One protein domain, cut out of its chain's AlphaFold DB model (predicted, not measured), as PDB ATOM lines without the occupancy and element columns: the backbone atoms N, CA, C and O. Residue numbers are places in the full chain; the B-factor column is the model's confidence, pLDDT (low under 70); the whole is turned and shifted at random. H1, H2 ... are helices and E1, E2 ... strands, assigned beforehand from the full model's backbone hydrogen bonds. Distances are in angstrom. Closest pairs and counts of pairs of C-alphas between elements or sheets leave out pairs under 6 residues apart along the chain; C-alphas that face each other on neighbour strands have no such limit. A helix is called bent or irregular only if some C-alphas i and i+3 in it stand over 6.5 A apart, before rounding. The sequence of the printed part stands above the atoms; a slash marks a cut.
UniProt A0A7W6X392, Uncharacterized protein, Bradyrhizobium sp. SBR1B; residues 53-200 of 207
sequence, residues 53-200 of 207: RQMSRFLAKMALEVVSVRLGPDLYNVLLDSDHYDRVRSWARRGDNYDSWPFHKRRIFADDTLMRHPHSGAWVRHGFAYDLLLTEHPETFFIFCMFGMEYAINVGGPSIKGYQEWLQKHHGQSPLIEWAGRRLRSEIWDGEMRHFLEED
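What this domain is: This is residues 53 to 200 of the 207 residues of an uncharacterized protein of Bradyrhizobium sp. SBR1B (UniProt A0A7W6X392). A sheet of four strands, E1 E6 E5 E4, is the core of the larger lobe; the long helix H1 crosses one face, the short helix H4 covers part of the other, and H2 and H3 pack on H1 at the end of the molecule away from the second lobe. That second lobe is a small twisted sheet, E3 E2 E8 E7, beyond the other end of the core strands, and residues 188 to 193 at the tip of its hairpin E7 and E8 stick out. The printed part has 148 residues, with four named helices and eight named strands in the order H1 H2 H3 E1 E2 E3 E4 E5 E6 H4 E7 E8. The first sheet is antiparallel, the second mixed, and the class is mixed, helices and strands. The whole is compact by its radius of gyration of the C-alphas, 17.1 A, yet elongated in outline, spanning 55 by 32 by 29 A.

How they stand to each other: The larger sheet runs E1, residues 103 to 107, E6, residues 149 to 154, E5, residues 140 to 146, and E4, residues 128 to 134. It is only just strongly twisted, its C-alphas lying up to 4.3 A off the best plane. E4, E5 and E6 form a meander, each strand the antiparallel neighbour of the one before, and E4 and E5 as well as E5 and E6 are hairpins. N 133 and O 141 are 2.8 A apart between E4 and E5, N 151 and O 144 are 2.7 A apart between E6 and E5, and N 104 and O 152 are 2.8 A apart between E1 and E6, each within hydrogen-bond range. H1, residues 53 to 71, is on this sheet at a height of 8.5 A and runs across the strands, at 82 degrees to E1 on the local plane; the C-alphas of Ala 63 and Phe 142, the closest of H1 and E5, are 5.3 A apart. H4, residues 161 to 169, is on the opposite face at a height of 10.1 A, slantwise to the strands, at 55 degrees to E5 on the local plane. H3, residues 83 to 93, touches H1 at its residues 56 to 64 alone, at a steep tilt of 45 degrees, opposite ways; the closest C-alphas, of Arg 57 and Ala 92, are 4.6 A apart. H2, residues 73 to 81, touches H1 at its residues 67 to 68 alone, the closest C-alphas being those of Ser 68 and Tyr 76, 6.0 A apart. In H1 and H4 every O i to N i+4 pair is within hydrogen-bond range; H3 has 5 of 7, and H2 has 2 of 5 beside 3 of 6 O i to N i+3 pairs. The second sheet runs E3, residues 123 to 125, E2, residues 114 to 116, E8, residues 192 to 199, and E7, residues 182 to 189. E2 and E3 are a hairpin, with N 115 and O 124 at 2.8 A; E2 and E8 are parallel, with N 197 and O 114 at 2.8 A; E7 and E8 are a hairpin, with N 183 and O 198 at 2.8 A. E3 runs on into E4 across a break of 2 residues, at 73 degrees.

Where its parts are: H1 begins at C-alpha 53, (145.928, 158.819, 183.125), and measures 26.9 A from first to last C-alpha. H2 measures 14.1 A, H3 15.2 A and H4 12.4 A. H2 and H3 are irregular: C-alphas 74 and 77 are 7.5 A apart, and C-alphas 84 and 87 are 7.3 A apart. E4 measures 20.2 A, E5 20.0 A, E6 17.1 A and E1 13.8 A. E2 and E3 measure 7.0 A each, E7 19.8 A and E8 22.1 A. E8 ends at C-alpha 199, (170.457, 138.071, 197.312).

The domain as a whole: The C-alphas of Asp 81 and Gly 191, the two farthest apart, are 57.1 A from each other. The printed part has no cut. The link from H4 to E7, residues 170 to 181, is long. The mean pLDDT of the printed part is 89.9, and residue 200 is under 70.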
ATOM      1  N   ARG A  53     146.463 159.391 184.368       92.12
ATOM      2  CA  ARG A  53     145.928 158.819 183.125       92.12
ATOM      3  C   ARG A  53     147.046 158.394 182.177       92.12
ATOM      4  O   ARG A  53     146.974 157.326 181.571       92.12
ATOM      5  N   GLN A  54     148.070 159.223 182.016       91.25
ATOM      6  CA  GLN A  54     149.177 158.944 181.114       91.25
ATOM      7  C   GLN A  54     150.083 157.841 181.673       91.25
ATOM      8  O   GLN A  54     150.445 156.935 180.923       91.25
ATOM      9  N   MET A  55     150.376 157.871 182.977       92.00
ATOM     10  CA  MET A  55     151.130 156.818 183.659       92.00
ATOM     11  C   MET A  55     150.400 155.477 183.575       92.00
ATOM     12  O   MET A  55     150.977 154.485 183.143       92.00
ATOM     13  N   SER A  56     149.102 155.456 183.877       96.00
ATOM     14  CA  SER A  56     148.269 154.261 183.757       96.00
ATOM     15  C   SER A  56     148.307 153.659 182.348       96.00
ATOM     16  O   SER A  56     148.527 152.460 182.177       96.00
ATOM     17  N   ARG A  57     148.163 154.486 181.306       96.06
ATOM     18  CA  ARG A  57     148.247 154.016 179.914       96.06
ATOM     19  C   ARG A  57     149.640 153.516 179.548       96.06
ATOM     20  O   ARG A  57     149.754 152.557 178.789       96.06
ATOM     21  N   PHE A  58     150.690 154.153 180.059       95.38
ATOM     22  CA  PHE A  58     152.066 153.707 179.856       95.38
ATOM     23  C   PHE A  58     152.315 152.342 180.510       95.38
ATOM     24  O   PHE A  58     152.790 151.424 179.842       95.38
ATOM     25  N   LEU A  59     151.893 152.168 181.765       96.81
ATOM     26  CA  LEU A  59     151.947 150.891 182.478       96.81
ATOM     27  C   LEU A  59     151.147 149.804 181.748       96.81
ATOM     28  O   LEU A  59     151.638 148.692 181.605       96.81
ATOM     29  N   ALA A  60     149.959 150.124 181.226       97.25
ATOM     30  CA  ALA A  60     149.138 149.178 180.469       97.25
ATOM     31  C   ALA A  60     149.820 148.706 179.172       97.25
ATOM     32  O   ALA A  60     149.712 147.537 178.809       97.25
ATOM     33  N   LYS A  61     150.556 149.591 178.483       97.00
ATOM     34  CA  LYS A  61     151.363 149.204 177.315       97.00
ATOM     35  C   LYS A  61     152.485 148.254 177.713       97.00
ATOM     36  O   LYS A  61     152.609 147.195 177.114       97.00
ATOM     37  N   MET A  62     153.254 148.602 178.746       97.19
ATOM     38  CA  MET A  62     154.323 147.731 179.246       97.19
ATOM     39  C   MET A  62     153.784 146.373 179.701       97.19
ATOM     40  O   MET A  62     154.369 145.346 179.378       97.19
ATOM     41  N   ALA A  63     152.634 146.354 180.377       96.62
ATOM     42  CA  ALA A  63     151.975 145.128 180.803       96.62
ATOM     43  C   ALA A  63     151.666 144.199 179.623       96.62
ATOM     44  O   ALA A  63     151.964 143.011 179.692       96.62
ATOM     45  N   LEU A  64     151.109 144.736 178.531       94.44
ATOM     46  CA  LEU A  64     150.808 143.959 177.326       94.44
ATOM     47  C   LEU A  64     152.071 143.380 176.675       94.44
ATOM     48  O   LEU A  64     152.048 142.221 176.266       94.44
ATOM     49  N   GLU A  65     153.171 144.134 176.634       93.75
ATOM     50  CA  GLU A  65     154.462 143.623 176.145       93.75
ATOM     51  C   GLU A  65     155.020 142.517 177.050       93.75
ATOM     52  O   GLU A  65     155.546 141.514 176.579       93.75
ATOM     53  N   VAL A  66     154.884 142.645 178.367       94.12
ATOM     54  CA  VAL A  66     155.382 141.614 179.287       94.12
ATOM     55  C   VAL A  66     154.531 140.350 179.221       94.12
ATOM     56  O   VAL A  66     155.077 139.246 179.234       94.12
ATOM     57  N   VAL A  67     153.210 140.484 179.081       92.12
ATOM     58  CA  VAL A  67     152.320 139.344 178.825       92.12
ATOM     59  C   VAL A  67     152.672 138.673 177.496       92.12
ATOM     60  O   VAL A  67     152.772 137.448 177.462       92.12
ATOM     61  N   SER A  68     152.916 139.438 176.425       90.25
ATOM     62  CA  SER A  68     153.288 138.876 175.118       90.25
ATOM     63  C   SER A  68     154.595 138.080 175.199       90.25
ATOM     64  O   SER A  68     154.652 136.933 174.751       90.25
ATOM     65  N   VAL A  69     155.613 138.636 175.864       90.12
ATOM     66  CA  VAL A  69     156.902 137.970 176.090       90.12
ATOM     67  C   VAL A  69     156.729 136.702 176.927       90.12
ATOM     68  O   VAL A  69     157.356 135.688 176.625       90.12
ATOM     69  N   ARG A  70     155.875 136.727 177.959       88.81
ATOM     70  CA  ARG A  70     155.649 135.576 178.848       88.81
ATOM     71  C   ARG A  70     154.875 134.444 178.166       88.81
ATOM     72  O   ARG A  70     155.177 133.282 178.426       88.81
ATOM     73  N   LEU A  71     153.900 134.768 177.315       85.94
ATOM     74  CA  LEU A  71     153.140 133.788 176.530       85.94
ATOM     75  C   LEU A  71     154.001 133.121 175.447       85.94
ATOM     76  O   LEU A  71     153.772 131.963 175.104       85.94
ATOM     77  N   GLY A  72     155.004 133.836 174.936       86.00
ATOM     78  CA  GLY A  72     155.860 133.357 173.861       86.00
ATOM     79  C   GLY A  72     155.230 133.529 172.471       86.00
ATOM     80  O   GLY A  72     154.047 133.852 172.336       86.00
ATOM     81  N   PRO A  73     156.032 133.333 171.410       80.81
ATOM     82  CA  PRO A  73     155.652 133.689 170.041       80.81
ATOM     83  C   PRO A  73     154.431 132.918 169.521       80.81
ATOM     84  O   PRO A  73     153.618 133.484 168.794       80.81
ATOM     85  N   ASP A  74     154.258 131.660 169.934       80.62
ATOM     86  CA  ASP A  74     153.186 130.786 169.434       80.62
ATOM     87  C   ASP A  74     151.801 131.131 170.007       80.62
ATOM     88  O   ASP A  74     150.772 130.763 169.439       80.62
ATOM     89  N   LEU A  75     151.764 131.859 171.125       80.19
ATOM     90  CA  LEU A  75     150.537 132.232 171.832       80.19
ATOM     91  C   LEU A  75     150.212 133.724 171.705       80.19
ATOM     92  O   LEU A  75     149.269 134.205 172.332       80.19
ATOM     93  N   TYR A  76     150.928 134.461 170.852       79.12
ATOM     94  CA  TYR A  76     150.654 135.875 170.592       79.12
ATOM     95  C   TYR A  76     149.207 136.125 170.135       79.12
ATOM     96  O   TYR A  76     148.571 137.078 170.584       79.12
ATOM     97  N   ASN A  77     148.649 135.230 169.314       81.06
ATOM     98  CA  ASN A  77     147.258 135.337 168.866       81.06
ATOM     99  C   ASN A  77     146.268 135.239 170.034       81.06
ATOM    100  O   ASN A  77     145.235 135.888 170.000       81.06
ATOM    101  N   VAL A  78     146.600 134.533 171.122       79.75
ATOM    102  CA  VAL A  78     145.758 134.516 172.331       79.75
ATOM    103  C   VAL A  78     145.672 135.914 172.942       79.75
ATOM    104  O   VAL A  78     144.591 136.357 173.324       79.75
ATOM    105  N   LEU A  79     146.790 136.644 172.988       83.12
ATOM    106  CA  LEU A  79     146.810 138.027 173.463       83.12
ATOM    107  C   LEU A  79     146.068 138.983 172.526       83.12
ATOM    108  O   LEU A  79     145.657 140.036 172.998       83.12
ATOM    109  N   LEU A  80     145.904 138.674 171.239       83.00
ATOM    110  CA  LEU A  80     145.167 139.520 170.292       83.00
ATOM    111  C   LEU A  80     143.677 139.192 170.221       83.00
ATOM    112  O   LEU A  80     142.853 140.104 170.242       83.00
ATOM    113  N   ASP A  81     143.348 137.909 170.157       85.75
ATOM    114  CA  ASP A  81     142.011 137.417 169.838       85.75
ATOM    115  C   ASP A  81     141.159 137.213 171.094       85.75
ATOM    116  O   ASP A  81     139.933 137.175 171.013       85.75
ATOM    117  N   SER A  82     141.786 137.105 172.272       84.94
ATOM    118  CA  SER A  82     141.042 137.007 173.525       84.94
ATOM    119  C   SER A  82     140.405 138.346 173.892       84.94
ATOM    120  O   SER A  82     141.075 139.386 173.958       84.94
ATOM    121  N   ASP A  83     139.114 138.283 174.200       88.00
ATOM    122  CA  ASP A  83     138.300 139.355 174.771       88.00
ATOM    123  C   ASP A  83     138.766 139.775 176.174       88.00
ATOM    124  O   ASP A  83     138.584 140.925 176.581       88.00
ATOM    125  N   HIS A  84     139.449 138.879 176.894       85.94
ATOM    126  CA  HIS A  84     140.007 139.137 178.221       85.94
ATOM    127  C   HIS A  84     140.874 140.404 178.252       85.94
ATOM    128  O   HIS A  84     140.791 141.197 179.189       85.94
ATOM    129  N   TYR A  85     141.662 140.636 177.198       91.00
ATOM    130  CA  TYR A  85     142.577 141.775 177.118       91.00
ATOM    131  C   TYR A  85     142.002 142.978 176.350       91.00
ATOM    132  O   TYR A  85     142.649 144.026 176.302       91.00
ATOM    133  N   ASP A  86     140.788 142.909 175.788       92.81
ATOM    134  CA  ASP A  86     140.208 144.006 174.986       92.81
ATOM    135  C   ASP A  86     140.127 145.326 175.750       92.81
ATOM    136  O   ASP A  86     140.396 146.410 175.214       92.81
ATOM    137  N   ARG A  87     139.770 145.226 177.033       94.62
ATOM    138  CA  ARG A  87     139.598 146.373 177.926       94.62
ATOM    139  C   ARG A  87     140.916 147.114 178.120       94.62
ATOM    140  O   ARG A  87     140.962 148.328 177.910       94.62
ATOM    141  N   VAL A  88     141.980 146.390 178.466       95.56
ATOM    142  CA  VAL A  88     143.305 146.980 178.695       95.56
ATOM    143  C   VAL A  88     143.963 147.408 177.382       95.56
ATOM    144  O   VAL A  88     144.572 148.473 177.342       95.56
ATOM    145  N   ARG A  89     143.763 146.675 176.273       94.69
ATOM    146  CA  ARG A  89     144.228 147.079 174.930       94.69
ATOM    147  C   ARG A  89     143.604 148.406 174.506       94.69
ATOM    148  O   ARG A  89     144.314 149.318 174.080       94.69
ATOM    149  N   SER A  90     142.286 148.542 174.661       95.00
ATOM    150  CA  SER A  90     141.561 149.781 174.352       95.00
ATOM    151  C   SER A  90     142.019 150.943 175.234       95.00
ATOM    152  O   SER A  90     142.249 152.045 174.725       95.00
ATOM    153  N   TRP A  91     142.242 150.684 176.525       96.94
ATOM    154  CA  TRP A  91     142.762 151.679 177.461       96.94
ATOM    155  C   TRP A  91     144.184 152.134 177.093       96.94
ATOM    156  O   TRP A  91     144.444 153.326 176.916       96.94
ATOM    157  N   ALA A  92     145.100 151.188 176.885       95.81
ATOM    158  CA  ALA A  92     146.479 151.452 176.484       95.81
ATOM    159  C   ALA A  92     146.545 152.256 175.171       95.81
ATOM    160  O   ALA A  92     147.291 153.240 175.066       95.81
ATOM    161  N   ARG A  93     145.727 151.879 174.178       93.50
ATOM    162  CA  ARG A  93     145.699 152.510 172.852       93.50
ATOM    163  C   ARG A  93     145.065 153.896 172.884       93.50
ATOM    164  O   ARG A  93     145.736 154.868 172.541       93.50
ATOM    165  N   ARG A  94     143.801 153.997 173.296       93.00
ATOM    166  CA  ARG A  94     143.002 155.233 173.224       93.00
ATOM    167  C   ARG A  94     142.798 155.878 174.590       93.00
ATOM    168  O   ARG A  94     142.965 157.087 174.720       93.00
ATOM    169  N   GLY A  95     142.516 155.070 175.610       92.88
ATOM    170  CA  GLY A  95     142.227 155.559 176.959       92.88
ATOM    171  C   GLY A  95     140.854 156.220 177.073       92.88
ATOM    172  O   GLY A  95     140.668 157.104 177.899       92.88
ATOM    173  N   ASP A  96     139.914 155.866 176.201       90.75
ATOM    174  CA  ASP A  96     138.580 156.471 176.093       90.75
ATOM    175  C   ASP A  96     137.448 155.539 176.549       90.75
ATOM    176  O   ASP A  96     136.299 155.956 176.623       90.75
ATOM    177  N   ASN A  97     137.764 154.286 176.878       94.69
ATOM    178  CA  ASN A  97     136.790 153.264 177.259       94.69
ATOM    179  C   ASN A  97     136.448 153.235 178.759       94.69
ATOM    180  O   ASN A  97     135.517 152.535 179.146       94.69
ATOM    181  N   TYR A  98     137.189 153.972 179.590       95.44
ATOM    182  CA  TYR A  98     136.949 154.139 181.024       95.44
ATOM    183  C   TYR A  98     137.303 155.570 181.444       95.44
ATOM    184  O   TYR A  98     138.141 156.216 180.809       95.44
ATOM    185  N   ASP A  99     136.723 156.056 182.541       94.19
ATOM    186  CA  ASP A  99     137.104 157.357 183.109       94.19
ATOM    187  C   ASP A  99     138.550 157.311 183.625       94.19
ATOM    188  O   ASP A  99     139.390 158.153 183.278       94.19
ATOM    189  N   SER A 100     138.859 156.249 184.372       94.75
ATOM    190  CA  SER A 100     140.169 155.965 184.950       94.75
ATOM    191  C   SER A 100     140.470 154.469 184.954       94.75
ATOM    192  O   SER A 100     139.570 153.650 185.134       94.75
ATOM    193  N   TRP A 101     141.752 154.128 184.867       97.25
ATOM    194  CA  TRP A 101     142.261 152.791 185.147       97.25
ATOM    195  C   TRP A 101     143.304 152.913 186.261       97.25
ATOM    196  O   TRP A 101     144.433 153.343 185.994       97.25
ATOM    197  N   PRO A 102     142.927 152.648 187.519       96.94
ATOM    198  CA  PRO A 102     143.795 152.906 188.654       96.94
ATOM    199  C   PRO A 102     145.030 152.006 188.620       96.94
ATOM    200  O   PRO A 102     144.981 150.854 188.183       96.94
ATOM    201  N   PHE A 103     146.131 152.540 189.127       96.94
ATOM    202  CA  PHE A 103     147.351 151.803 189.421       96.94
ATOM    203  C   PHE A 103     147.756 152.099 190.865       96.94
ATOM    204  O   PHE A 103     147.376 153.119 191.439       96.94
ATOM    205  N   HIS A 104     148.512 151.192 191.466       96.06
ATOM    206  CA  HIS A 104     149.127 151.418 192.764       96.06
ATOM    207  C   HIS A 104     150.517 152.011 192.565       96.06
ATOM    208  O   HIS A 104     151.223 151.593 191.651       96.06
ATOM    209  N   LYS A 105     150.926 152.934 193.437       94.31
ATOM    210  CA  LYS A 105     152.259 153.545 193.453       94.31
ATOM    211  C   LYS A 105     152.810 153.527 194.873       94.31
ATOM    212  O   LYS A 105     152.106 153.935 195.795       94.31
ATOM    213  N   ARG A 106     154.058 153.095 195.064       93.06
ATOM    214  CA  ARG A 106     154.743 153.191 196.366       93.06
ATOM    215  C   ARG A 106     156.264 153.153 196.269       93.06
ATOM    216  O   ARG A 106     156.833 152.510 195.391       93.06
ATOM    217  N   ARG A 107     156.925 153.780 197.242       91.31
ATOM    218  CA  ARG A 107     158.375 153.663 197.451       91.31
ATOM    219  C   ARG A 107     158.661 152.366 198.203       91.31
ATOM    220  O   ARG A 107     158.110 152.172 199.281       91.31
ATOM    221  N   ILE A 108     159.509 151.507 197.643       91.12
ATOM    222  CA  ILE A 108     159.939 150.243 198.269       91.12
ATOM    223  C   ILE A 108     161.405 150.271 198.732       91.12
ATOM    224  O   ILE A 108     161.775 149.505 199.614       91.12
ATOM    225  N   PHE A 109     162.229 151.175 198.191       89.38
ATOM    226  CA  PHE A 109     163.589 151.477 198.664       89.38
ATOM    227  C   PHE A 109     164.059 152.840 198.121       89.38
ATOM    228  O   PHE A 109     163.387 153.427 197.269       89.38
ATOM    229  N   ALA A 110     165.180 153.365 198.629       88.44
ATOM    230  CA  ALA A 110     165.742 154.654 198.209       88.44
ATOM    231  C   ALA A 110     166.309 154.599 196.776       88.44
ATOM    232  O   ALA A 110     166.779 153.556 196.328       88.44
ATOM    233  N   ASP A 111     166.292 155.708 196.042       86.69
ATOM    234  CA  ASP A 111     166.738 155.772 194.639       86.69
ATOM    235  C   ASP A 111     168.240 155.485 194.440       86.69
ATOM    236  O   ASP A 111     168.664 155.054 193.364       86.69
ATOM    237  N   ASP A 112     169.038 155.677 195.485       87.81
ATOM    238  CA  ASP A 112     170.467 155.390 195.538       87.81
ATOM    239  C   ASP A 112     170.804 153.956 195.977       87.81
ATOM    240  O   ASP A 112     171.985 153.604 196.059       87.81
ATOM    241  N   THR A 113     169.788 153.110 196.194       90.12
ATOM    242  CA  THR A 113     169.964 151.714 196.611       90.12
ATOM    243  C   THR A 113     170.844 150.951 195.624       90.12
ATOM    244  O   THR A 113     170.624 150.950 194.405       90.12
ATOM    245  N   LEU A 114     171.846 150.269 196.167       91.44
ATOM    246  CA  LEU A 114     172.848 149.534 195.410       91.44
ATOM    247  C   LEU A 114     172.467 148.059 195.274       91.44
ATOM    248  O   LEU A 114     171.853 147.475 196.156       91.44
ATOM    249  N   MET A 115     172.880 147.435 194.181       89.44
ATOM    250  CA  MET A 115     172.826 145.992 193.961       89.44
ATOM    251  C   MET A 115     174.158 145.517 193.386       89.44
ATOM    252  O   MET A 115     174.925 146.306 192.824       89.44
ATOM    253  N   ARG A 116     174.438 144.218 193.481       88.88
ATOM    254  CA  ARG A 116     175.578 143.638 192.768       88.88
ATOM    255  C   ARG A 116     175.241 143.476 191.294       88.88
ATOM    256  O   ARG A 116     174.229 142.880 190.939       88.88
ATOM    257  N   HIS A 117     176.104 143.990 190.424       85.25
ATOM    258  CA  HIS A 117     175.976 143.765 188.993       85.25
ATOM    259  C   HIS A 117     176.158 142.265 188.681       85.25
ATOM    260  O   HIS A 117     177.196 141.714 189.063       85.25
ATOM    261  N   PRO A 118     175.231 141.610 187.950       81.62
ATOM    262  CA  PRO A 118     175.249 140.154 187.767       81.62
ATOM    263  C   PRO A 118     176.534 139.600 187.138       81.62
ATOM    264  O   PRO A 118     176.925 138.476 187.426       81.62
ATOM    265  N   HIS A 119     177.208 140.387 186.292       83.94
ATOM    266  CA  HIS A 119     178.386 139.919 185.554       83.94
ATOM    267  C   HIS A 119     179.717 140.342 186.183       83.94
ATOM    268  O   HIS A 119     180.707 139.632 186.060       83.94
ATOM    269  N   SER A 120     179.772 141.518 186.814       89.50
ATOM    270  CA  SER A 120     181.031 142.082 187.331       89.50
ATOM    271  C   SER A 120     181.142 142.010 188.850       89.50
ATOM    272  O   SER A 120     182.217 142.257 189.387       89.50
ATOM    273  N   GLY A 121     180.042 141.730 189.558       87.56
ATOM    274  CA  GLY A 121     179.984 141.707 191.020       87.56
ATOM    275  C   GLY A 121     180.159 143.072 191.697       87.56
ATOM    276  O   GLY A 121     180.066 143.152 192.924       87.56
ATOM    277  N   ALA A 122     180.400 144.134 190.922       88.62
ATOM    278  CA  ALA A 122     180.553 145.496 191.411       88.62
ATOM    279  C   ALA A 122     179.225 146.044 191.946       88.62
ATOM    280  O   ALA A 122     178.154 145.704 191.440       88.62
ATOM    281  N   TRP A 123     179.305 146.926 192.941       88.06
ATOM    282  CA  TRP A 123     178.146 147.668 193.421       88.06
ATOM    283  C   TRP A 123     177.725 148.711 192.389       88.06
ATOM    284  O   TRP A 123     178.513 149.576 192.005       88.06
ATOM    285  N   VAL A 124     176.477 148.621 191.946       89.06
ATOM    286  CA  VAL A 124     175.848 149.545 190.997       89.06
ATOM    287  C   VAL A 124     174.477 149.943 191.522       89.06
ATOM    288  O   VAL A 124     173.900 149.230 192.336       89.06
ATOM    289  N   ARG A 125     173.923 151.065 191.060       89.12
ATOM    290  CA  ARG A 125     172.549 151.439 191.422       89.12
ATOM    291  C   ARG A 125     171.557 150.441 190.838       89.12
ATOM    292  O   ARG A 125     171.696 150.036 189.681       89.12
ATOM    293  N   HIS A 126     170.544 150.078 191.617       84.75
ATOM    294  CA  HIS A 126     169.449 149.261 191.114       84.75
ATOM    295  C   HIS A 126     168.628 150.068 190.098       84.75
ATOM    296  O   HIS A 126     168.002 151.068 190.447       84.75
ATOM    297  N   GLY A 127     168.627 149.635 188.837       81.38
ATOM    298  CA  GLY A 127     167.953 150.345 187.747       81.38
ATOM    299  C   GLY A 127     166.441 150.135 187.756       81.38
ATOM    300  O   GLY A 127     165.678 151.000 188.189       81.38
ATOM    301  N   PHE A 128     166.002 148.973 187.276       89.44
ATOM    302  CA  PHE A 128     164.590 148.617 187.192       89.44
ATOM    303  C   PHE A 128     164.375 147.111 187.372       89.44
ATOM    304  O   PHE A 128     165.304 146.317 187.224       89.44
ATOM    305  N   ALA A 129     163.143 146.728 187.687       90.12
ATOM    306  CA  ALA A 129     162.674 145.348 187.719       90.12
ATOM    307  C   ALA A 129     161.199 145.306 187.309       90.12
ATOM    308  O   ALA A 129     160.482 146.292 187.480       90.12
ATOM    309  N   TYR A 130     160.739 144.183 186.772       94.62
ATOM    310  CA  TYR A 130     159.325 143.972 186.487       94.62
ATOM    311  C   TYR A 130     158.972 142.490 186.519       94.62
ATOM    312  O   TYR A 130     159.836 141.652 186.270       94.62
ATOM    313  N   ASP A 131     157.706 142.182 186.785       93.38
ATOM    314  CA  ASP A 131     157.144 140.838 186.627       93.38
ATOM    315  C   ASP A 131     155.607 140.896 186.566       93.38
ATOM    316  O   ASP A 131     154.989 141.958 186.719       93.38
ATOM    317  N   LEU A 132     154.991 139.742 186.328       93.69
ATOM    318  CA  LEU A 132     153.558 139.518 186.448       93.69
ATOM    319  C   LEU A 132     153.251 138.844 187.784       93.69
ATOM    320  O   LEU A 132     153.870 137.849 188.153       93.69
ATOM    321  N   LEU A 133     152.239 139.358 188.470       93.06
ATOM    322  CA  LEU A 133     151.667 138.761 189.664       93.06
ATOM    323  C   LEU A 133     150.280 138.216 189.335       93.06
ATOM    324  O   LEU A 133     149.389 138.971 188.946       93.06
ATOM    325  N   LEU A 134     150.090 136.918 189.541       91.44
ATOM    326  CA  LEU A 134     148.775 136.288 189.544       91.44
ATOM    327  C   LEU A 134     148.322 136.169 191.000       91.44
ATOM    328  O   LEU A 134     149.073 135.664 191.837       91.44
ATOM    329  N   THR A 135     147.133 136.674 191.320       87.00
ATOM    330  CA  THR A 135     146.591 136.587 192.684       87.00
ATOM    331  C   THR A 135     145.764 135.310 192.870       87.00
ATOM    332  O   THR A 135     145.644 134.481 191.971       87.00
ATOM    333  N   GLU A 136     145.213 135.112 194.072       79.62
ATOM    334  CA  GLU A 136     144.284 134.003 194.357       79.62
ATOM    335  C   GLU A 136     142.932 134.186 193.655       79.62
ATOM    336  O   GLU A 136     142.188 133.230 193.432       79.62
ATOM    337  N   HIS A 137     142.616 135.427 193.296       82.19
ATOM    338  CA  HIS A 137     141.555 135.748 192.360       82.19
ATOM    339  C   HIS A 137     142.124 135.679 190.937       82.19
ATOM    340  O   HIS A 137     143.325 135.861 190.760       82.19
ATOM    341  N   PRO A 138     141.308 135.422 189.900       83.94
ATOM    342  CA  PRO A 138     141.773 135.363 188.512       83.94
ATOM    343  C   PRO A 138     142.095 136.768 187.961       83.94
ATOM    344  O   PRO A 138     141.579 137.189 186.927       83.94
ATOM    345  N   GLU A 139     142.929 137.514 188.680       91.25
ATOM    346  CA  GLU A 139     143.451 138.824 188.338       91.25
ATOM    347  C   GLU A 139     144.951 138.703 188.075       91.25
ATOM    348  O   GLU A 139     145.696 138.064 188.821       91.25
ATOM    349  N   THR A 140     145.395 139.350 187.002       93.88
ATOM    350  CA  THR A 140     146.812 139.463 186.662       93.88
ATOM    351  C   THR A 140     147.223 140.915 186.807       93.88
ATOM    352  O   THR A 140     146.627 141.799 186.187       93.88
ATOM    353  N   PHE A 141     148.250 141.165 187.610       96.62
ATOM    354  CA  PHE A 141     148.851 142.477 187.781       96.62
ATOM    355  C   PHE A 141     150.219 142.509 187.118       96.62
ATOM    356  O   PHE A 141     151.031 141.606 187.293       96.62
ATOM    357  N   PHE A 142     150.489 143.576 186.384       97.44
ATOM    358  CA  PHE A 142     151.835 143.915 185.962       97.44
ATOM    359  C   PHE A 142     152.469 144.822 187.006       97.44
ATOM    360  O   PHE A 142     151.863 145.822 187.405       97.44
ATOM    361  N   ILE A 143     153.677 144.470 187.439       97.19
ATOM    362  CA  ILE A 143     154.414 145.186 188.474       97.19
ATOM    363  C   ILE A 143     155.723 145.671 187.877       97.19
ATOM    364  O   ILE A 143     156.466 144.898 187.279       97.19
ATOM    365  N   PHE A 144     156.001 146.957 188.047       95.75
ATOM    366  CA  PHE A 144     157.182 147.622 187.520       95.75
ATOM    367  C   PHE A 144     157.818 148.470 188.611       95.75
ATOM    368  O   PHE A 144     157.154 149.305 189.214       95.75
ATOM    369  N   CYS A 145     159.110 148.288 188.844       92.56
ATOM    370  CA  CYS A 145     159.897 149.106 189.746       92.56
ATOM    371  C   CYS A 145     161.004 149.813 188.974       92.56
ATOM    372  O   CYS A 145     161.747 149.176 188.231       92.56
ATOM    373  N   MET A 146     161.157 151.114 189.202       90.62
ATOM    374  CA  MET A 146     162.281 151.902 188.706       90.62
ATOM    375  C   MET A 146     162.802 152.792 189.828       90.62
ATOM    376  O   MET A 146     162.025 153.538 190.425       90.62
ATOM    377  N   PHE A 147     164.097 152.698 190.143       88.62
ATOM    378  CA  PHE A 147     164.736 153.452 191.238       88.62
ATOM    379  C   PHE A 147     163.938 153.419 192.559       88.62
ATOM    380  O   PHE A 147     163.679 154.442 193.198       88.62
ATOM    381  N   GLY A 148     163.463 152.228 192.934       88.56
ATOM    382  CA  GLY A 148     162.721 152.008 194.178       88.56
ATOM    383  C   GLY A 148     161.279 152.498 194.168       88.56
ATOM    384  O   GLY A 148     160.608 152.396 195.194       88.56
ATOM    385  N   MET A 149     160.786 153.015 193.043       92.00
ATOM    386  CA  MET A 149     159.379 153.340 192.862       92.00
ATOM    387  C   MET A 149     158.654 152.219 192.142       92.00
ATOM    388  O   MET A 149     158.898 151.979 190.962       92.00
ATOM    389  N   GLU A 150     157.777 151.544 192.877       94.12
ATOM    390  CA  GLU A 150     156.979 150.430 192.398       94.12
ATOM    391  C   GLU A 150     155.595 150.900 191.962       94.12
ATOM    392  O   GLU A 150     154.900 151.629 192.677       94.12
ATOM    393  N   TYR A 151     155.197 150.415 190.795       96.12
ATOM    394  CA  TYR A 151     153.897 150.585 190.188       96.12
ATOM    395  C   TYR A 151     153.256 149.217 189.984       96.12
ATOM    396  O   TYR A 151     153.931 148.288 189.547       96.12
ATOM    397  N   ALA A 152     151.956 149.106 190.239       97.25
ATOM    398  CA  ALA A 152     151.187 147.915 189.897       97.25
ATOM    399  C   ALA A 152     149.910 148.297 189.153       97.25
ATOM    400  O   ALA A 152     149.174 149.179 189.596       97.25
ATOM    401  N   ILE A 153     149.631 147.630 188.036       98.06
ATOM    402  CA  ILE A 153     148.418 147.832 187.239       98.06
ATOM    403  C   ILE A 153     147.755 146.491 186.945       98.06
ATOM    404  O   ILE A 153     148.427 145.509 186.642       98.06
ATOM    405  N   ASN A 154     146.430 146.445 187.028       97.00
ATOM    406  CA  ASN A 154     145.657 145.261 186.666       97.00
ATOM    407  C   ASN A 154     145.514 145.169 185.142       97.00
ATOM    408  O   ASN A 154     145.195 146.162 184.486       97.00
ATOM    409  N   VAL A 155     145.746 143.984 184.589       95.19
ATOM    410  CA  VAL A 155     145.685 143.706 183.149       95.19
ATOM    411  C   VAL A 155     144.274 143.286 182.711       95.19
ATOM    412  O   VAL A 155     143.901 143.505 181.563       95.19
ATOM    413  N   GLY A 156     143.454 142.744 183.614       90.38
ATOM    414  CA  GLY A 156     142.099 142.266 183.306       90.38
ATOM    415  C   GLY A 156     140.996 143.326 183.444       90.38
ATOM    416  O   GLY A 156     139.941 143.227 182.811       90.38
ATOM    417  N   GLY A 157     141.203 144.374 184.247       92.56
ATOM    418  CA  GLY A 157     140.191 145.419 184.433       92.56
ATOM    419  C   GLY A 157     140.646 146.620 185.266       92.56
ATOM    420  O   GLY A 157     141.698 146.568 185.896       92.56
ATOM    421  N   PRO A 158     139.851 147.708 185.306       95.25
ATOM    422  CA  PRO A 158     140.207 148.960 185.980       95.25
ATOM    423  C   PRO A 158     139.988 148.889 187.504       95.25
ATOM    424  O   PRO A 158     139.259 149.693 188.080       95.25
ATOM    425  N   SER A 159     140.608 147.916 188.174       94.62
ATOM    426  CA  SER A 159     140.541 147.742 189.630       94.62
ATOM    427  C   SER A 159     141.914 147.422 190.204       94.62
ATOM    428  O   SER A 159     142.599 146.525 189.719       94.62
ATOM    429  N   ILE A 160     142.292 148.119 191.278       95.69
ATOM    430  CA  ILE A 160     143.547 147.883 192.008       95.69
ATOM    431  C   ILE A 160     143.350 147.109 193.320       95.69
ATOM    432  O   ILE A 160     144.315 146.773 194.005       95.69
ATOM    433  N   LYS A 161     142.095 146.813 193.675       94.50
ATOM    434  CA  LYS A 161     141.722 146.259 194.979       94.50
ATOM    435  C   LYS A 161     142.427 144.932 195.278       94.50
ATOM    436  O   LYS A 161     143.007 144.801 196.350       94.50
ATOM    437  N   GLY A 162     142.463 144.005 194.318       94.31
ATOM    438  CA  GLY A 162     143.115 142.708 194.510       94.31
ATOM    439  C   GLY A 162     144.609 142.810 194.813       94.31
ATOM    440  O   GLY A 162     145.131 142.059 195.630       94.31
ATOM    441  N   TYR A 163     145.301 143.798 194.238       95.31
ATOM    442  CA  TYR A 163     146.703 144.050 194.566       95.31
ATOM    443  C   TYR A 163     146.869 144.617 195.980       95.31
ATOM    444  O   TYR A 163     147.774 144.211 196.705       95.31
ATOM    445  N   GLN A 164     145.984 145.518 196.414       95.06
ATOM    446  CA  GLN A 164     146.009 146.047 197.783       95.06
ATOM    447  C   GLN A 164     145.739 144.951 198.823       95.06
ATOM    448  O   GLN A 164     146.408 144.905 199.853       95.06
ATOM    449  N   GLU A 165     144.795 144.054 198.546       94.75
ATOM    450  CA  GLU A 165     144.506 142.886 199.385       94.75
ATOM    451  C   GLU A 165     145.694 141.922 199.419       94.75
ATOM    452  O   GLU A 165     146.114 141.488 200.495       94.75
ATOM    453  N   TRP A 166     146.299 141.655 198.257       93.81
ATOM    454  CA  TRP A 166     147.515 140.854 198.165       93.81
ATOM    455  C   TRP A 166     148.650 141.460 199.000       93.81
ATOM    456  O   TRP A 166     149.280 140.743 199.778       93.81
ATOM    457  N   LEU A 167     148.865 142.778 198.918       93.94
ATOM    458  CA  LEU A 167     149.867 143.476 199.724       93.94
ATOM    459  C   LEU A 167     149.606 143.332 201.219       93.94
ATOM    460  O   LEU A 167     150.537 143.048 201.969       93.94
ATOM    461  N   GLN A 168     148.362 143.508 201.666       94.44
ATOM    462  CA  GLN A 168     148.008 143.353 203.082       94.44
ATOM    463  C   GLN A 168     148.312 141.938 203.582       94.44
ATOM    464  O   GLN A 168     148.916 141.780 204.644       94.44
ATOM    465  N   LYS A 169     147.963 140.919 202.789       93.44
ATOM    466  CA  LYS A 169     148.240 139.510 203.099       93.44
ATOM    467  C   LYS A 169     149.739 139.207 203.197       93.44
ATOM    468  O   LYS A 169     150.131 138.364 203.997       93.44
ATOM    469  N   HIS A 170     150.564 139.912 202.427       91.12
ATOM    470  CA  HIS A 170     152.020 139.747 202.390       91.12
ATOM    471  C   HIS A 170     152.762 140.842 203.171       91.12
ATOM    472  O   HIS A 170     153.913 141.148 202.874       91.12
ATOM    473  N   HIS A 171     152.116 141.461 204.168       91.81
ATOM    474  CA  HIS A 171     152.724 142.460 205.062       91.81
ATOM    475  C   HIS A 171     153.389 143.646 204.340       91.81
ATOM    476  O   HIS A 171     154.360 144.225 204.824       91.81
ATOM    477  N   GLY A 172     152.869 144.014 203.171       91.00
ATOM    478  CA  GLY A 172     153.403 145.093 202.350       91.00
ATOM    479  C   GLY A 172     154.725 144.762 201.657       91.00
ATOM    480  O   GLY A 172     155.367 145.682 201.160       91.00
ATOM    481  N   GLN A 173     155.136 143.498 201.580       89.94
ATOM    482  CA  GLN A 173     156.340 143.100 200.843       89.94
ATOM    483  C   GLN A 173     156.177 143.305 199.332       89.94
ATOM    484  O   GLN A 173     155.059 143.369 198.805       89.94
ATOM    485  N   SER A 174     157.290 143.497 198.627       90.81
ATOM    486  CA  SER A 174     157.293 143.639 197.173       90.81
ATOM    487  C   SER A 174     157.473 142.270 196.519       90.81
ATOM    488  O   SER A 174     158.440 141.564 196.801       90.81
ATOM    489  N   PRO A 175     156.619 141.893 195.557       89.12
ATOM    490  CA  PRO A 175     156.847 140.673 194.788       89.12
ATOM    491  C   PRO A 175     158.100 140.768 193.899       89.12
ATOM    492  O   PRO A 175     158.570 139.749 193.412       89.12
ATOM    493  N   LEU A 176     158.682 141.955 193.687       88.75
ATOM    494  CA  LEU A 176     159.924 142.114 192.917       88.75
ATOM    495  C   LEU A 176     161.196 141.964 193.761       88.75
ATOM    496  O   LEU A 176     162.287 141.860 193.196       88.75
ATOM    497  N   ILE A 177     161.082 141.993 195.091       83.50
ATOM    498  CA  ILE A 177     162.230 141.950 196.000       83.50
ATOM    499  C   ILE A 177     162.247 140.621 196.734       83.50
ATOM    500  O   ILE A 177     163.096 139.780 196.441       83.50
ATOM    501  N   GLU A 178     161.287 140.385 197.622       72.94
ATOM    502  CA  GLU A 178     161.315 139.212 198.490       72.94
ATOM    503  C   GLU A 178     161.131 137.903 197.713       72.94
ATOM    504  O   GLU A 178     161.841 136.932 197.967       72.94
ATOM    505  N   TRP A 179     160.243 137.869 196.714       71.25
ATOM    506  CA  TRP A 179     160.059 136.674 195.877       71.25
ATOM    507  C   TRP A 179     161.214 136.439 194.905       71.25
ATOM    508  O   TRP A 179     161.507 135.298 194.562       71.25
ATOM    509  N   ALA A 180     161.925 137.501 194.523       70.44
ATOM    510  CA  ALA A 180     163.178 137.383 193.784       70.44
ATOM    511  C   ALA A 180     164.337 136.888 194.672       70.44
ATOM    512  O   ALA A 180     165.482 136.869 194.220       70.44
ATOM    513  N   GLY A 181     164.060 136.525 195.934       76.12
ATOM    514  CA  GLY A 181     165.062 136.104 196.903       76.12
ATOM    515  C   GLY A 181     166.014 137.237 197.259       76.12
ATOM    516  O   GLY A 181     167.190 136.983 197.486       76.12
ATOM    517  N   ARG A 182     165.548 138.489 197.242       82.25
ATOM    518  CA  ARG A 182     166.357 139.665 197.573       82.25
ATOM    519  C   ARG A 182     165.894 140.270 198.883       82.25
ATOM    520  O   ARG A 182     164.714 140.230 199.229       82.25
ATOM    521  N   ARG A 183     166.826 140.892 199.594       85.12
ATOM    522  CA  ARG A 183     166.557 141.594 200.842       85.12
ATOM    523  C   ARG A 183     167.161 142.985 200.815       85.12
ATOM    524  O   ARG A 183     168.313 143.170 200.426       85.12
ATOM    525  N   LEU A 184     166.377 143.952 201.284       87.75
ATOM    526  CA  LEU A 184     166.868 145.293 201.551       87.75
ATOM    527  C   LEU A 184     167.647 145.300 202.870       87.75
ATOM    528  O   LEU A 184     167.124 144.941 203.930       87.75
ATOM    529  N   ARG A 185     168.896 145.742 202.804       89.44
ATOM    530  CA  ARG A 185     169.778 145.976 203.943       89.44
ATOM    531  C   ARG A 185     170.204 147.434 203.948       89.44
ATOM    532  O   ARG A 185     170.394 148.035 202.899       89.44
ATOM    533  N   SER A 186     170.367 147.996 205.138       89.31
ATOM    534  CA  SER A 186     170.912 149.340 205.305       89.31
ATOM    535  C   SER A 186     172.132 149.263 206.213       89.31
ATOM    536  O   SER A 186     172.063 148.633 207.269       89.31
ATOM    537  N   GLU A 187     173.244 149.874 205.816       90.50
ATOM    538  CA  GLU A 187     174.449 149.981 206.645       90.50
ATOM    539  C   GLU A 187     175.147 151.330 206.473       90.50
ATOM    540  O   GLU A 187     174.963 152.018 205.470       90.50
ATOM    541  N   ILE A 188     175.925 151.723 207.481       88.25
ATOM    542  CA  ILE A 188     176.777 152.907 207.386       88.25
ATOM    543  C   ILE A 188     178.028 152.500 206.614       88.25
ATOM    544  O   ILE A 188     178.818 151.688 207.097       88.25
ATOM    545  N   TRP A 189     178.213 153.073 205.431       82.06
ATOM    546  CA  TRP A 189     179.384 152.856 204.594       82.06
ATOM    547  C   TRP A 189     180.034 154.205 204.298       82.06
ATOM    548  O   TRP A 189     179.407 155.093 203.730       82.06
ATOM    549  N   ASP A 190     181.292 154.355 204.725       84.06
ATOM    550  CA  ASP A 190     182.069 155.597 204.598       84.06
ATOM    551  C   ASP A 190     181.416 156.814 205.290       84.06
ATOM    552  O   ASP A 190     181.440 157.938 204.804       84.06
ATOM    553  N   GLY A 191     180.782 156.575 206.445       86.69
ATOM    554  CA  GLY A 191     180.121 157.617 207.239       86.69
ATOM    555  C   GLY A 191     178.711 157.997 206.772       86.69
ATOM    556  O   GLY A 191     178.030 158.735 207.481       86.69
ATOM    557  N   GLU A 192     178.235 157.454 205.651       87.19
ATOM    558  CA  GLU A 192     176.885 157.688 205.125       87.19
ATOM    559  C   GLU A 192     176.011 156.434 205.248       87.19
ATOM    560  O   GLU A 192     176.472 155.308 205.055       87.19
ATOM    561  N   MET A 193     174.724 156.616 205.558       86.75
ATOM    562  CA  MET A 193     173.738 155.535 205.484       86.75
ATOM    563  C   MET A 193     173.543 155.157 204.013       86.75
ATOM    564  O   MET A 193     173.188 156.009 203.204       86.75
ATOM    565  N   ARG A 194     173.749 153.884 203.674       90.50
ATOM    566  CA  ARG A 194     173.505 153.352 202.331       90.50
ATOM    567  C   ARG A 194     172.576 152.154 202.375       90.50
ATOM    568  O   ARG A 194     172.561 151.392 203.345       90.50
ATOM    569  N   HIS A 195     171.816 151.995 201.298       90.62
ATOM    570  CA  HIS A 195     170.861 150.913 201.109       90.62
ATOM    571  C   HIS A 195     171.366 149.928 200.054       90.62
ATOM    572  O   HIS A 195     171.912 150.322 199.024       90.62
ATOM    573  N   PHE A 196     171.164 148.641 200.303       90.38
ATOM    574  CA  PHE A 196     171.661 147.548 199.479       90.38
ATOM    575  C   PHE A 196     170.559 146.517 199.265       90.38
ATOM    576  O   PHE A 196     169.876 146.124 200.208       90.38
ATOM    577  N   LEU A 197     170.411 146.059 198.029       88.69
ATOM    578  CA  LEU A 197     169.639 144.886 197.655       88.69
ATOM    579  C   LEU A 197     170.608 143.723 197.475       88.69
ATOM    580  O   LEU A 197     171.379 143.680 196.511       88.69
ATOM    581  N   GLU A 198     170.570 142.798 198.424       85.94
ATOM    582  CA  GLU A 198     171.395 141.592 198.428       85.94
ATOM    583  C   GLU A 198     170.526 140.372 198.121       85.94
ATOM    584  O   GLU A 198     169.356 140.332 198.498       85.94
ATOM    585  N   GLU A 199     171.089 139.385 197.427       76.81
ATOM    586  CA  GLU A 199     170.457 138.071 197.312       76.81
ATOM    587  C   GLU A 199     170.522 137.376 198.677       76.81
ATOM    588  O   GLU A 199     171.555 137.392 199.351       76.81
ATOM    589  N   ASP A 200     169.410 136.787 199.102       64.38
ATOM    590  CA  ASP A 200     169.330 136.023 200.334       64.38
ATOM    591  C   ASP A 200     170.201 134.771 200.156       64.38
ATOM    592  O   ASP A 200     170.003 133.970 199.241       64.38
TER     593      ASP A 200